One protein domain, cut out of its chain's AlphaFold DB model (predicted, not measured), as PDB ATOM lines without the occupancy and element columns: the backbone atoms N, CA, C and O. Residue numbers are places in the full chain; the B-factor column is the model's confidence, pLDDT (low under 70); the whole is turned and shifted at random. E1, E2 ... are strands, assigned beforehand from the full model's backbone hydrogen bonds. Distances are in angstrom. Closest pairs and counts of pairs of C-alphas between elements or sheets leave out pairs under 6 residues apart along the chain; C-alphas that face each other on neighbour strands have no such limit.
ATOM      1  N   VAL A 193     -10.216  21.089  91.808       89.19
ATOM      2  CA  VAL A 193     -10.194  19.929  92.714       89.19
ATOM      3  C   VAL A 193     -11.598  19.697  93.265       89.19
ATOM      4  O   VAL A 193     -12.127  20.618  93.892       89.19
ATOM      5  N   PRO A 194     -12.237  18.540  93.018       87.44
ATOM      6  CA  PRO A 194     -13.545  18.232  93.588       87.44
ATOM      7  C   PRO A 194     -13.447  18.029  95.105       87.44
ATOM      8  O   PRO A 194     -12.507  17.410  95.591       87.44
ATOM      9  N   LEU A 195     -14.436  18.535  95.837       86.38
ATOM     10  CA  LEU A 195     -14.600  18.390  97.279       86.38
ATOM     11  C   LEU A 195     -16.028  17.915  97.587       86.38
ATOM     12  O   LEU A 195     -16.980  18.416  96.993       86.38
ATOM     13  N   SER A 196     -16.190  16.991  98.535       83.06
ATOM     14  CA  SER A 196     -17.508  16.581  99.048       83.06
ATOM     15  C   SER A 196     -17.449  16.438 100.560       83.06
ATOM     16  O   SER A 196     -16.775  15.557 101.092       83.06
ATOM     17  N   LEU A 197     -18.157  17.324 101.262       80.25
ATOM     18  CA  LEU A 197     -18.338  17.224 102.710       80.25
ATOM     19  C   LEU A 197     -19.426  16.204 103.062       80.25
ATOM     20  O   LEU A 197     -19.413  15.655 104.160       80.25
ATOM     21  N   ALA A 198     -20.353  15.931 102.138       77.00
ATOM     22  CA  ALA A 198     -21.457  14.993 102.340       77.00
ATOM     23  C   ALA A 198     -20.996  13.537 102.528       77.00
ATOM     24  O   ALA A 198     -21.705  12.742 103.146       77.00
ATOM     25  N   GLU A 199     -19.819  13.190 102.008       71.44
ATOM     26  CA  GLU A 199     -19.250  11.845 102.129       71.44
ATOM     27  C   GLU A 199     -18.510  11.620 103.446       71.44
ATOM     28  O   GLU A 199     -18.324  10.470 103.853       71.44
ATOM     29  N   LEU A 200     -18.154  12.693 104.157       72.31
ATOM     30  CA  LEU A 200     -17.527  12.589 105.465       72.31
ATOM     31  C   LEU A 200     -18.477  11.898 106.467       72.31
ATOM     32  O   LEU A 200     -19.678  12.187 106.516       72.31
ATOM     33  N   PRO A 201     -17.975  10.985 107.314       69.88
ATOM     34  CA  PRO A 201     -18.810  10.212 108.220       69.88
ATOM     35  C   PRO A 201     -19.454  11.134 109.256       69.88
ATOM     36  O   PRO A 201     -18.765  11.822 109.998       69.88
ATOM     37  N   ALA A 202     -20.784  11.114 109.368       72.88
ATOM     38  CA  ALA A 202     -21.525  12.045 110.227       72.88
ATOM     39  C   ALA A 202     -20.994  12.145 111.673       72.88
ATOM     40  O   ALA A 202     -21.083  13.207 112.286       72.88
ATOM     41  N   ASP A 203     -20.428  11.057 112.205       65.81
ATOM     42  CA  ASP A 203     -19.937  10.987 113.581       65.81
ATOM     43  C   ASP A 203     -18.600  11.713 113.819       65.81
ATOM     44  O   ASP A 203     -18.289  11.981 114.980       65.81
ATOM     45  N   GLY A 204     -17.862  12.091 112.764       63.91
ATOM     46  CA  GLY A 204     -16.593  12.824 112.847       63.91
ATOM     47  C   GLY A 204     -15.553  12.227 113.813       63.91
ATOM     48  O   GLY A 204     -15.745  11.161 114.405       63.91
ATOM     49  N   PRO A 205     -14.409  12.893 114.011       59.81
ATOM     50  CA  PRO A 205     -13.548  12.617 115.148       59.81
ATOM     51  C   PRO A 205     -14.281  12.973 116.453       59.81
ATOM     52  O   PRO A 205     -15.064  13.926 116.526       59.81
ATOM     53  N   VAL A 206     -14.031  12.191 117.509       51.91
ATOM     54  CA  VAL A 206     -14.735  12.283 118.800       51.91
ATOM     55  C   VAL A 206     -14.773  13.729 119.317       51.91
ATOM     56  O   VAL A 206     -13.764  14.262 119.773       51.91
ATOM     57  N   GLY A 207     -15.965  14.333 119.301       58.97
ATOM     58  CA  GLY A 207     -16.226  15.680 119.825       58.97
ATOM     59  C   GLY A 207     -16.699  16.705 118.792       58.97
ATOM     60  O   GLY A 207     -17.252  17.724 119.206       58.97
ATOM     61  N   HIS A 208     -16.554  16.427 117.492       66.00
ATOM     62  CA  HIS A 208     -16.910  17.354 116.413       66.00
ATOM     63  C   HIS A 208     -17.487  16.592 115.208       66.00
ATOM     64  O   HIS A 208     -16.722  16.128 114.364       66.00
ATOM     65  N   PRO A 209     -18.819  16.420 115.124       71.56
ATOM     66  CA  PRO A 209     -19.421  15.729 113.992       71.56
ATOM     67  C   PRO A 209     -19.196  16.543 112.712       71.56
ATOM     68  O   PRO A 209     -19.445  17.751 112.690       71.56
ATOM     69  N   TYR A 210     -18.764  15.890 111.627       73.25
ATOM     70  CA  TYR A 210     -18.591  16.558 110.327       73.25
ATOM     71  C   TYR A 210     -19.906  17.150 109.795       73.25
ATOM     72  O   TYR A 210     -19.874  18.023 108.937       73.25
ATOM     73  N   SER A 211     -21.058  16.751 110.353       75.25
ATOM     74  CA  SER A 211     -22.364  17.356 110.064       75.25
ATOM     75  C   SER A 211     -22.449  18.857 110.354       75.25
ATOM     76  O   SER A 211     -23.395  19.498 109.903       75.25
ATOM     77  N   ASP A 212     -21.520  19.394 111.148       77.62
ATOM     78  CA  ASP A 212     -21.459  20.815 111.486       77.62
ATOM     79  C   ASP A 212     -20.492  21.602 110.574       77.62
ATOM     80  O   ASP A 212     -20.387  22.823 110.716       77.62
ATOM     81  N   LEU A 213     -19.783  20.937 109.647       79.88
ATOM     82  CA  LEU A 213     -18.941  21.606 108.655       79.88
ATOM     83  C   LEU A 213     -19.812  22.232 107.559       79.88
ATOM     84  O   LEU A 213     -20.577  21.543 106.892       79.88
ATOM     85  N   ASP A 214     -19.656  23.538 107.356       86.06
ATOM     86  CA  ASP A 214     -20.212  24.278 106.222       86.06
ATOM     87  C   ASP A 214     -19.079  24.548 105.227       86.06
ATOM     88  O   ASP A 214     -18.030  25.083 105.613       86.06
ATOM     89  N   ILE A 215     -19.279  24.218 103.946       88.50
ATOM     90  CA  ILE A 215     -18.290  24.502 102.901       88.50
ATOM     91  C   ILE A 215     -17.896  25.984 102.851       88.50
ATOM     92  O   ILE A 215     -16.765  26.318 102.498       88.50
ATOM     93  N   ALA A 216     -18.783  26.892 103.268       89.50
ATOM     94  CA  ALA A 216     -18.506  28.323 103.335       89.50
ATOM     95  C   ALA A 216     -17.393  28.698 104.332       89.50
ATOM     96  O   ALA A 216     -16.892  29.823 104.283       89.50
ATOM     97  N   GLN A 217     -17.026  27.789 105.241       90.62
ATOM     98  CA  GLN A 217     -15.978  27.970 106.249       90.62
ATOM     99  C   GLN A 217     -14.663  27.269 105.879       90.62
ATOM    100  O   GLN A 217     -13.670  27.414 106.597       90.62
ATOM    101  N   VAL A 218     -14.646  26.527 104.767       91.00
ATOM    102  CA  VAL A 218     -13.436  25.915 104.216       91.00
ATOM    103  C   VAL A 218     -12.652  26.973 103.448       91.00
ATOM    104  O   VAL A 218     -13.155  27.611 102.520       91.00
ATOM    105  N   ARG A 219     -11.391  27.152 103.827       94.25
ATOM    106  CA  ARG A 219     -10.403  27.950 103.106       94.25
ATOM    107  C   ARG A 219      -9.490  27.015 102.338       94.25
ATOM    108  O   ARG A 219      -9.102  25.967 102.842       94.25
ATOM    109  N   ALA A 220      -9.159  27.413 101.121       94.88
ATOM    110  CA  ALA A 220      -8.198  26.718 100.293       94.88
ATOM    111  C   ALA A 220      -7.073  27.688  99.944       94.88
ATOM    112  O   ALA A 220      -7.346  28.805  99.508       94.88
ATOM    113  N   ASP A 221      -5.835  27.248 100.100       96.00
ATOM    114  CA  ASP A 221      -4.634  27.985  99.735       96.00
ATOM    115  C   ASP A 221      -3.767  27.088  98.838       96.00
ATOM    116  O   ASP A 221      -3.497  25.938  99.169       96.00
ATOM    117  N   LEU A 222      -3.348  27.593  97.679       95.19
ATOM    118  CA  LEU A 222      -2.446  26.929  96.741       95.19
ATOM    119  C   LEU A 222      -1.071  27.592  96.843       95.19
ATOM    120  O   LEU A 222      -0.939  28.775  96.547       95.19
ATOM    121  N   ASP A 223      -0.060  26.859  97.305       94.62
ATOM    122  CA  ASP A 223       1.274  27.395  97.632       94.62
ATOM    123  C   ASP A 223       1.225  28.604  98.600       94.62
ATOM    124  O   ASP A 223       2.079  29.491  98.578       94.62
ATOM    125  N   GLY A 224       0.209  28.648  99.471       94.38
ATOM    126  CA  GLY A 224      -0.037  29.759 100.398       94.38
ATOM    127  C   GLY A 224      -0.746  30.972  99.782       94.38
ATOM    128  O   GLY A 224      -0.936  31.974 100.477       94.38
ATOM    129  N   GLU A 225      -1.142  30.911  98.508       95.19
ATOM    130  CA  GLU A 225      -2.017  31.901  97.880       95.19
ATOM    131  C   GLU A 225      -3.485  31.451  97.920       95.19
ATOM    132  O   GLU A 225      -3.782  30.300  97.612       95.19
ATOM    133  N   PRO A 226      -4.440  32.341  98.234       95.12
ATOM    134  CA  PRO A 226      -5.834  31.947  98.405       95.12
ATOM    135  C   PRO A 226      -6.456  31.431  97.098       95.12
ATOM    136  O   PRO A 226      -6.552  32.156  96.104       95.12
ATOM    137  N   ALA A 227      -6.954  30.196  97.131       95.06
ATOM    138  CA  ALA A 227      -7.756  29.570  96.088       95.06
ATOM    139  C   ALA A 227      -9.259  29.728  96.381       95.06
ATOM    140  O   ALA A 227      -9.690  29.923  97.519       95.06
ATOM    141  N   THR A 228     -10.096  29.681  95.340       95.31
ATOM    142  CA  THR A 228     -11.541  29.915  95.509       95.31
ATOM    143  C   THR A 228     -12.282  28.598  95.685       95.31
ATOM    144  O   THR A 228     -12.301  27.789  94.765       95.31
ATOM    145  N   VAL A 229     -12.961  28.403  96.815       94.38
ATOM    146  CA  VAL A 229     -13.906  27.289  96.995       94.38
ATOM    147  C   VAL A 229     -15.280  27.704  96.456       94.38
ATOM    148  O   VAL A 229     -15.786  28.781  96.770       94.38
ATOM    149  N   THR A 230     -15.881  26.878  95.600       92.44
ATOM    150  CA  THR A 230     -17.201  27.119  94.983       92.44
ATOM    151  C   THR A 230     -18.063  25.861  95.043       92.44
ATOM    152  O   THR A 230     -17.506  24.778  94.983       92.44
ATOM    153  N   GLY A 231     -19.392  25.984  95.104       90.75
ATOM    154  CA  GLY A 231     -20.321  24.840  95.102       90.75
ATOM    155  C   GLY A 231     -21.111  24.709  96.405       90.75
ATOM    156  O   GLY A 231     -21.236  25.681  97.154       90.75
ATOM    157  N   THR A 232     -21.687  23.531  96.626       89.06
ATOM    158  CA  THR A 232     -22.423  23.134  97.837       89.06
ATOM    159  C   THR A 232     -21.690  22.008  98.565       89.06
ATOM    160  O   THR A 232     -20.690  21.508  98.062       89.06
ATOM    161  N   ASP A 233     -22.180  21.575  99.726       82.69
ATOM    162  CA  ASP A 233     -21.548  20.496 100.502       82.69
ATOM    163  C   ASP A 233     -21.435  19.158  99.732       82.69
ATOM    164  O   ASP A 233     -20.580  18.338 100.063       82.69
ATOM    165  N   GLU A 234     -22.262  18.945  98.698       80.94
ATOM    166  CA  GLU A 234     -22.270  17.737  97.852       80.94
ATOM    167  C   GLU A 234     -21.365  17.846  96.608       80.94
ATOM    168  O   GLU A 234     -20.960  16.830  96.053       80.94
ATOM    169  N   ASP A 235     -21.072  19.060  96.126       83.06
ATOM    170  CA  ASP A 235     -20.448  19.284  94.809       83.06
ATOM    171  C   ASP A 235     -19.406  20.412  94.794       83.06
ATOM    172  O   ASP A 235     -19.143  21.037  93.755       83.06
ATOM    173  N   ALA A 236     -18.817  20.687  95.956       88.00
ATOM    174  CA  ALA A 236     -17.817  21.720  96.125       88.00
ATOM    175  C   ALA A 236     -16.584  21.478  95.247       88.00
ATOM    176  O   ALA A 236     -16.237  20.362  94.869       88.00
ATOM    177  N   ARG A 237     -15.908  22.561  94.872       91.19
ATOM    178  CA  ARG A 237     -14.683  22.533  94.076       91.19
ATOM    179  C   ARG A 237     -13.749  23.645  94.508       91.19
ATOM    180  O   ARG A 237     -14.176  24.801  94.593       91.19
ATOM    181  N   VAL A 238     -12.473  23.322  94.688       93.62
ATOM    182  CA  VAL A 238     -11.403  24.323  94.748       93.62
ATOM    183  C   VAL A 238     -11.047  24.722  93.327       93.62
ATOM    184  O   VAL A 238     -10.717  23.869  92.510       93.62
ATOM    185  N   VAL A 239     -11.110  26.011  93.029       92.62
ATOM    186  CA  VAL A 239     -10.710  26.600  91.753       92.62
ATOM    187  C   VAL A 239      -9.385  27.321  91.955       92.62
ATOM    188  O   VAL A 239      -9.304  28.289  92.721       92.62
ATOM    189  N   PHE A 240      -8.356  26.848  91.260       94.38
ATOM    190  CA  PHE A 240      -7.026  27.446  91.282       94.38
ATOM    191  C   PHE A 240      -7.034  28.819  90.589       94.38
ATOM    192  O   PHE A 240      -7.839  29.047  89.673       94.38
ATOM    193  N   PRO A 241      -6.156  29.753  91.001       92.00
ATOM    194  CA  PRO A 241      -5.946  31.006  90.282       92.00
ATOM    195  C   PRO A 241      -5.638  30.758  88.796       92.00
ATOM    196  O   PRO A 241      -4.933  29.816  88.446       92.00
ATOM    197  N   GLN A 242      -6.163  31.598  87.893       86.62
ATOM    198  CA  GLN A 242      -5.950  31.431  86.440       86.62
ATOM    199  C   GLN A 242      -4.484  31.602  86.019       86.62
ATOM    200  O   GLN A 242      -4.102  31.207  84.921       86.62
ATOM    201  N   ASP A 243      -3.698  32.247  86.871       88.38
ATOM    202  CA  ASP A 243      -2.272  32.499  86.749       88.38
ATOM    203  C   ASP A 243      -1.412  31.528  87.568       88.38
ATOM    204  O   ASP A 243      -0.192  31.677  87.564       88.38
ATOM    205  N   ALA A 244      -2.013  30.521  88.216       88.69
ATOM    206  CA  ALA A 244      -1.266  29.461  88.880       88.69
ATOM    207  C   ALA A 244      -0.384  28.747  87.852       88.69
ATOM    208  O   ALA A 244      -0.881  28.205  86.858       88.69
ATOM    209  N   GLU A 245       0.931  28.762  88.067       89.62
ATOM    210  CA  GLU A 245       1.842  28.171  87.096       89.62
ATOM    211  C   GLU A 245       1.695  26.635  87.086       89.62
ATOM    212  O   GLU A 245       1.333  26.026  88.106       89.62
ATOM    213  N   PRO A 246       1.958  25.987  85.938       88.81
ATOM    214  CA  PRO A 246       2.045  24.536  85.860       88.81
ATOM    215  C   PRO A 246       3.071  23.949  86.836       88.81
ATOM    216  O   PRO A 246       3.963  24.661  87.303       88.81
ATOM    217  N   GLY A 247       2.945  22.660  87.125       89.38
ATOM    218  CA  GLY A 247       3.865  21.890  87.952       89.38
ATOM    219  C   GLY A 247       3.297  21.489  89.308       89.38
ATOM    220  O   GLY A 247       2.089  21.555  89.560       89.38
ATOM    221  N   LEU A 248       4.197  21.055  90.184       92.31
ATOM    222  CA  LEU A 248       3.882  20.640  91.544       92.31
ATOM    223  C   LEU A 248       3.503  21.847  92.411       92.31
ATOM    224  O   LEU A 248       4.277  22.793  92.556       92.31
ATOM    225  N   ARG A 249       2.343  21.767  93.052       93.88
ATOM    226  CA  ARG A 249       1.791  22.747  93.988       93.88
ATOM    227  C   ARG A 249       1.388  22.050  95.284       93.88
ATOM    228  O   ARG A 249       1.167  20.842  95.308       93.88
ATOM    229  N   LEU A 250       1.284  22.800  96.370       94.06
ATOM    230  CA  LEU A 250       0.736  22.332  97.639       94.06
ATOM    231  C   LEU A 250      -0.637  22.969  97.836       94.06
ATOM    232  O   LEU A 250      -0.743  24.187  97.954       94.06
ATOM    233  N   LEU A 251      -1.683  22.148  97.851       94.69
ATOM    234  CA  LEU A 251      -3.030  22.583  98.186       94.69
ATOM    235  C   LEU A 251      -3.261  22.361  99.680       94.69
ATOM    236  O   LEU A 251      -3.355  21.223 100.136       94.69
ATOM    237  N   THR A 252      -3.384  23.451 100.423       93.50
ATOM    238  CA  THR A 252      -3.758  23.444 101.833       93.50
ATOM    239  C   THR A 252      -5.242  23.757 101.954       93.50
ATOM    240  O   THR A 252      -5.697  24.815 101.524       93.50
ATOM    241  N   LEU A 253      -6.007  22.846 102.545       91.69
ATOM    242  CA  LEU A 253      -7.367  23.116 102.990       91.69
ATOM    243  C   LEU A 253      -7.344  23.321 104.495       91.69
ATOM    244  O   LEU A 253      -6.802  22.502 105.232       91.69
ATOM    245  N   SER A 254      -7.934  24.412 104.954       90.75
ATOM    246  CA  SER A 254      -8.050  24.721 106.373       90.75
ATOM    247  C   SER A 254      -9.461  25.169 106.703       90.75
ATOM    248  O   SER A 254     -10.187  25.699 105.863       90.75
ATOM    249  N   TYR A 255      -9.866  24.953 107.945       87.06
ATOM    250  CA  TYR A 255     -11.112  25.498 108.463       87.06
ATOM    251  C   TYR A 255     -10.846  26.818 109.201       87.06
ATOM    252  O   TYR A 255      -9.752  27.043 109.716       87.06
ATOM    253  N   ASP A 256     -11.844  27.707 109.262       80.38
ATOM    254  CA  ASP A 256     -11.731  29.062 109.838       80.38
ATOM    255  C   ASP A 256     -11.062  29.132 111.229       80.38
ATOM    256  O   ASP A 256     -10.451  30.154 111.566       80.38
ATOM    257  N   ASP A 257     -11.179  28.070 112.029       77.31
ATOM    258  CA  ASP A 257     -10.389  27.876 113.241       77.31
ATOM    259  C   ASP A 257      -9.355  26.752 112.996       77.31
ATOM    260  O   ASP A 257      -9.708  25.567 113.004       77.31
ATOM    261  N   PRO A 258      -8.080  27.120 112.745       60.41
ATOM    262  CA  PRO A 258      -7.025  26.192 112.336       60.41
ATOM    263  C   PRO A 258      -6.654  25.194 113.439       60.41
ATOM    264  O   PRO A 258      -5.932  24.239 113.182       60.41
ATOM    265  N   ALA A 259      -7.156  25.379 114.666       67.06
ATOM    266  CA  ALA A 259      -7.004  24.385 115.720       67.06
ATOM    267  C   ALA A 259      -7.799  23.093 115.446       67.06
ATOM    268  O   ALA A 259      -7.561  22.101 116.133       67.06
ATOM    269  N   TYR A 260      -8.739  23.092 114.488       69.50
ATOM    270  CA  TYR A 260      -9.621  21.944 114.252       69.50
ATOM    271  C   TYR A 260      -9.249  21.085 113.046       69.50
ATOM    272  O   TYR A 260      -9.417  19.869 113.125       69.50
ATOM    273  N   TRP A 261      -8.806  21.678 111.933       79.12
ATOM    274  CA  TRP A 261      -8.568  20.934 110.693       79.12
ATOM    275  C   TRP A 261      -7.737  21.752 109.690       79.12
ATOM    276  O   TRP A 261      -8.163  22.823 109.248       79.12
ATOM    277  N   GLU A 262      -6.560  21.237 109.341       86.19
ATOM    278  CA  GLU A 262      -5.695  21.726 108.264       86.19
ATOM    279  C   GLU A 262      -5.051  20.511 107.590       86.19
ATOM    280  O   GLU A 262      -4.360  19.737 108.249       86.19
ATOM    281  N   VAL A 263      -5.284  20.343 106.291       86.56
ATOM    282  CA  VAL A 263      -4.734  19.258 105.475       86.56
ATOM    283  C   VAL A 263      -3.984  19.862 104.297       86.56
ATOM    284  O   VAL A 263      -4.485  20.762 103.630       86.56
ATOM    285  N   THR A 264      -2.766  19.391 104.035       89.75
ATOM    286  CA  THR A 264      -1.967  19.835 102.885       89.75
ATOM    287  C   THR A 264      -1.658  18.647 101.996       89.75
ATOM    288  O   THR A 264      -0.978  17.715 102.426       89.75
ATOM    289  N   VAL A 265      -2.128  18.700 100.752       90.94
ATOM    290  CA  VAL A 265      -1.914  17.653  99.751       90.94
ATOM    291  C   VAL A 265      -1.091  18.187  98.576       90.94
ATOM    292  O   VAL A 265      -1.305  19.322  98.134       90.94
ATOM    293  N   PRO A 266      -0.126  17.409  98.060       92.94
ATOM    294  CA  PRO A 266       0.556  17.763  96.827       92.94
ATOM    295  C   PRO A 266      -0.388  17.580  95.640       92.94
ATOM    296  O   PRO A 266      -1.052  16.555  95.512       92.94
ATOM    297  N   VAL A 267      -0.423  18.576  94.763       93.44
ATOM    298  CA  VAL A 267      -1.236  18.579  93.549       93.44
ATOM    299  C   VAL A 267      -0.392  18.997  92.353       93.44
ATOM    300  O   VAL A 267       0.538  19.784  92.474       93.44
ATOM    301  N   ILE A 268      -0.711  18.488  91.177       91.88
ATOM    302  CA  ILE A 268      -0.015  18.758  89.929       91.88
ATOM    303  C   ILE A 268      -0.954  19.603  89.073       91.88
ATOM    304  O   ILE A 268      -1.963  19.118  88.559       91.88
ATOM    305  N   ASN A 269      -0.631  20.888  88.947       90.62
ATOM    306  CA  ASN A 269      -1.383  21.844  88.147       90.62
ATOM    307  C   ASN A 269      -0.821  21.903  86.719       90.62
ATOM    308  O   ASN A 269       0.385  21.875  86.516       90.62
ATOM    309  N   GLY A 270      -1.674  22.076  85.714       72.25
ATOM    310  CA  GLY A 270      -1.226  22.606  84.426       72.25
ATOM    311  C   GLY A 270      -0.358  21.699  83.547       72.25
ATOM    312  O   GLY A 270       0.275  22.230  82.632       72.25
ATOM    313  N   TYR A 271      -0.385  20.366  83.698       64.81
ATOM    314  CA  TYR A 271      -0.097  19.549  82.517       64.81
ATOM    315  C   TYR A 271      -1.115  19.942  81.460       64.81
ATOM    316  O   TYR A 271      -2.318  19.727  81.617       64.81
ATOM    317  N   ALA A 272      -0.632  20.555  80.384       41.19
ATOM    318  CA  ALA A 272      -1.387  20.594  79.158       41.19
ATOM    319  C   ALA A 272      -1.515  19.137  78.715       41.19
ATOM    320  O   ALA A 272      -0.707  18.648  77.930       41.19
ATOM    321  N   ALA A 273      -2.545  18.439  79.204       40.84
ATOM    322  CA  ALA A 273      -3.164  17.407  78.400       40.84
ATOM    323  C   ALA A 273      -3.273  18.037  77.001       40.84
ATOM    324  O   ALA A 273      -3.812  19.151  76.902       40.84
TER     325      ALA A 273
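Overview. This is residues 193 to 273 of the 787 residues of an uncharacterized protein of Nocardiopsis sp. CNR-923 (UniProt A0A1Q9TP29). One strongly twisted sheet of six strands is folded back on itself, with the short strands E1 and E4 facing E2 and the long hairpin E5 and E6, and E3 as the hinge. A long loop, residues 196 to 217, reaches one end of the longest axis, and the last printed residues reach the other. The printed part has 81 residues with no named helix and six named strands, E1 to E6 along the chain; the antiparallel sheet has the order E1, E4, E3, E2, E5, E6. The class is all strand, though 35 of the 81 residues are in named elements. The whole is compact, with a radius of gyration of the C-alphas of 13.5 A, and elongated, spanning 41 by 24 by 17 A.

Along the chain. E5, residues 247 to 255, is 25.7 A long, and E6, residues 262 to 269, is 20.6 A, ending at C-alpha 269 (-1.383, 21.844, 88.147). E2 is residues 218 to 222, 13.3 A, and E3 residues 225 to 230, 16.2 A. E4 is residues 236 to 239, 9.7 A. E1, residues 193 to 195, is 6.5 A and begins at C-alpha 193 (-10.194, 19.929, 92.714).

Arrangement. E5 and E6 form a hairpin, with N 249 and O 267 2.7 A apart; E6 bends by 53 degrees at residue 266. E2 is antiparallel to E5 at 158 degrees, with N 221 and O 252 2.8 A apart. E2 and E3 meet only at a point, where C-alphas 221 and 226 face each other at 4.3 A. E3 and E4 form a hairpin, with N 237 and O 230 2.7 A apart. E1 is antiparallel to E4, with N 195 and O 236 2.7 A apart. E1 and E6 are edge strands and are apart.

Size, cuts and confidence. The C-alphas farthest apart, those of Gly 207 and Ala 272, are 43.6 A apart. The printed part has no cut, and the link from E1 to E2 is long, with 22 residues. Mean pLDDT of the printed part is 83.2; residues 201, 203 to 208, 258 to 260 and 271 to 273 are under 70.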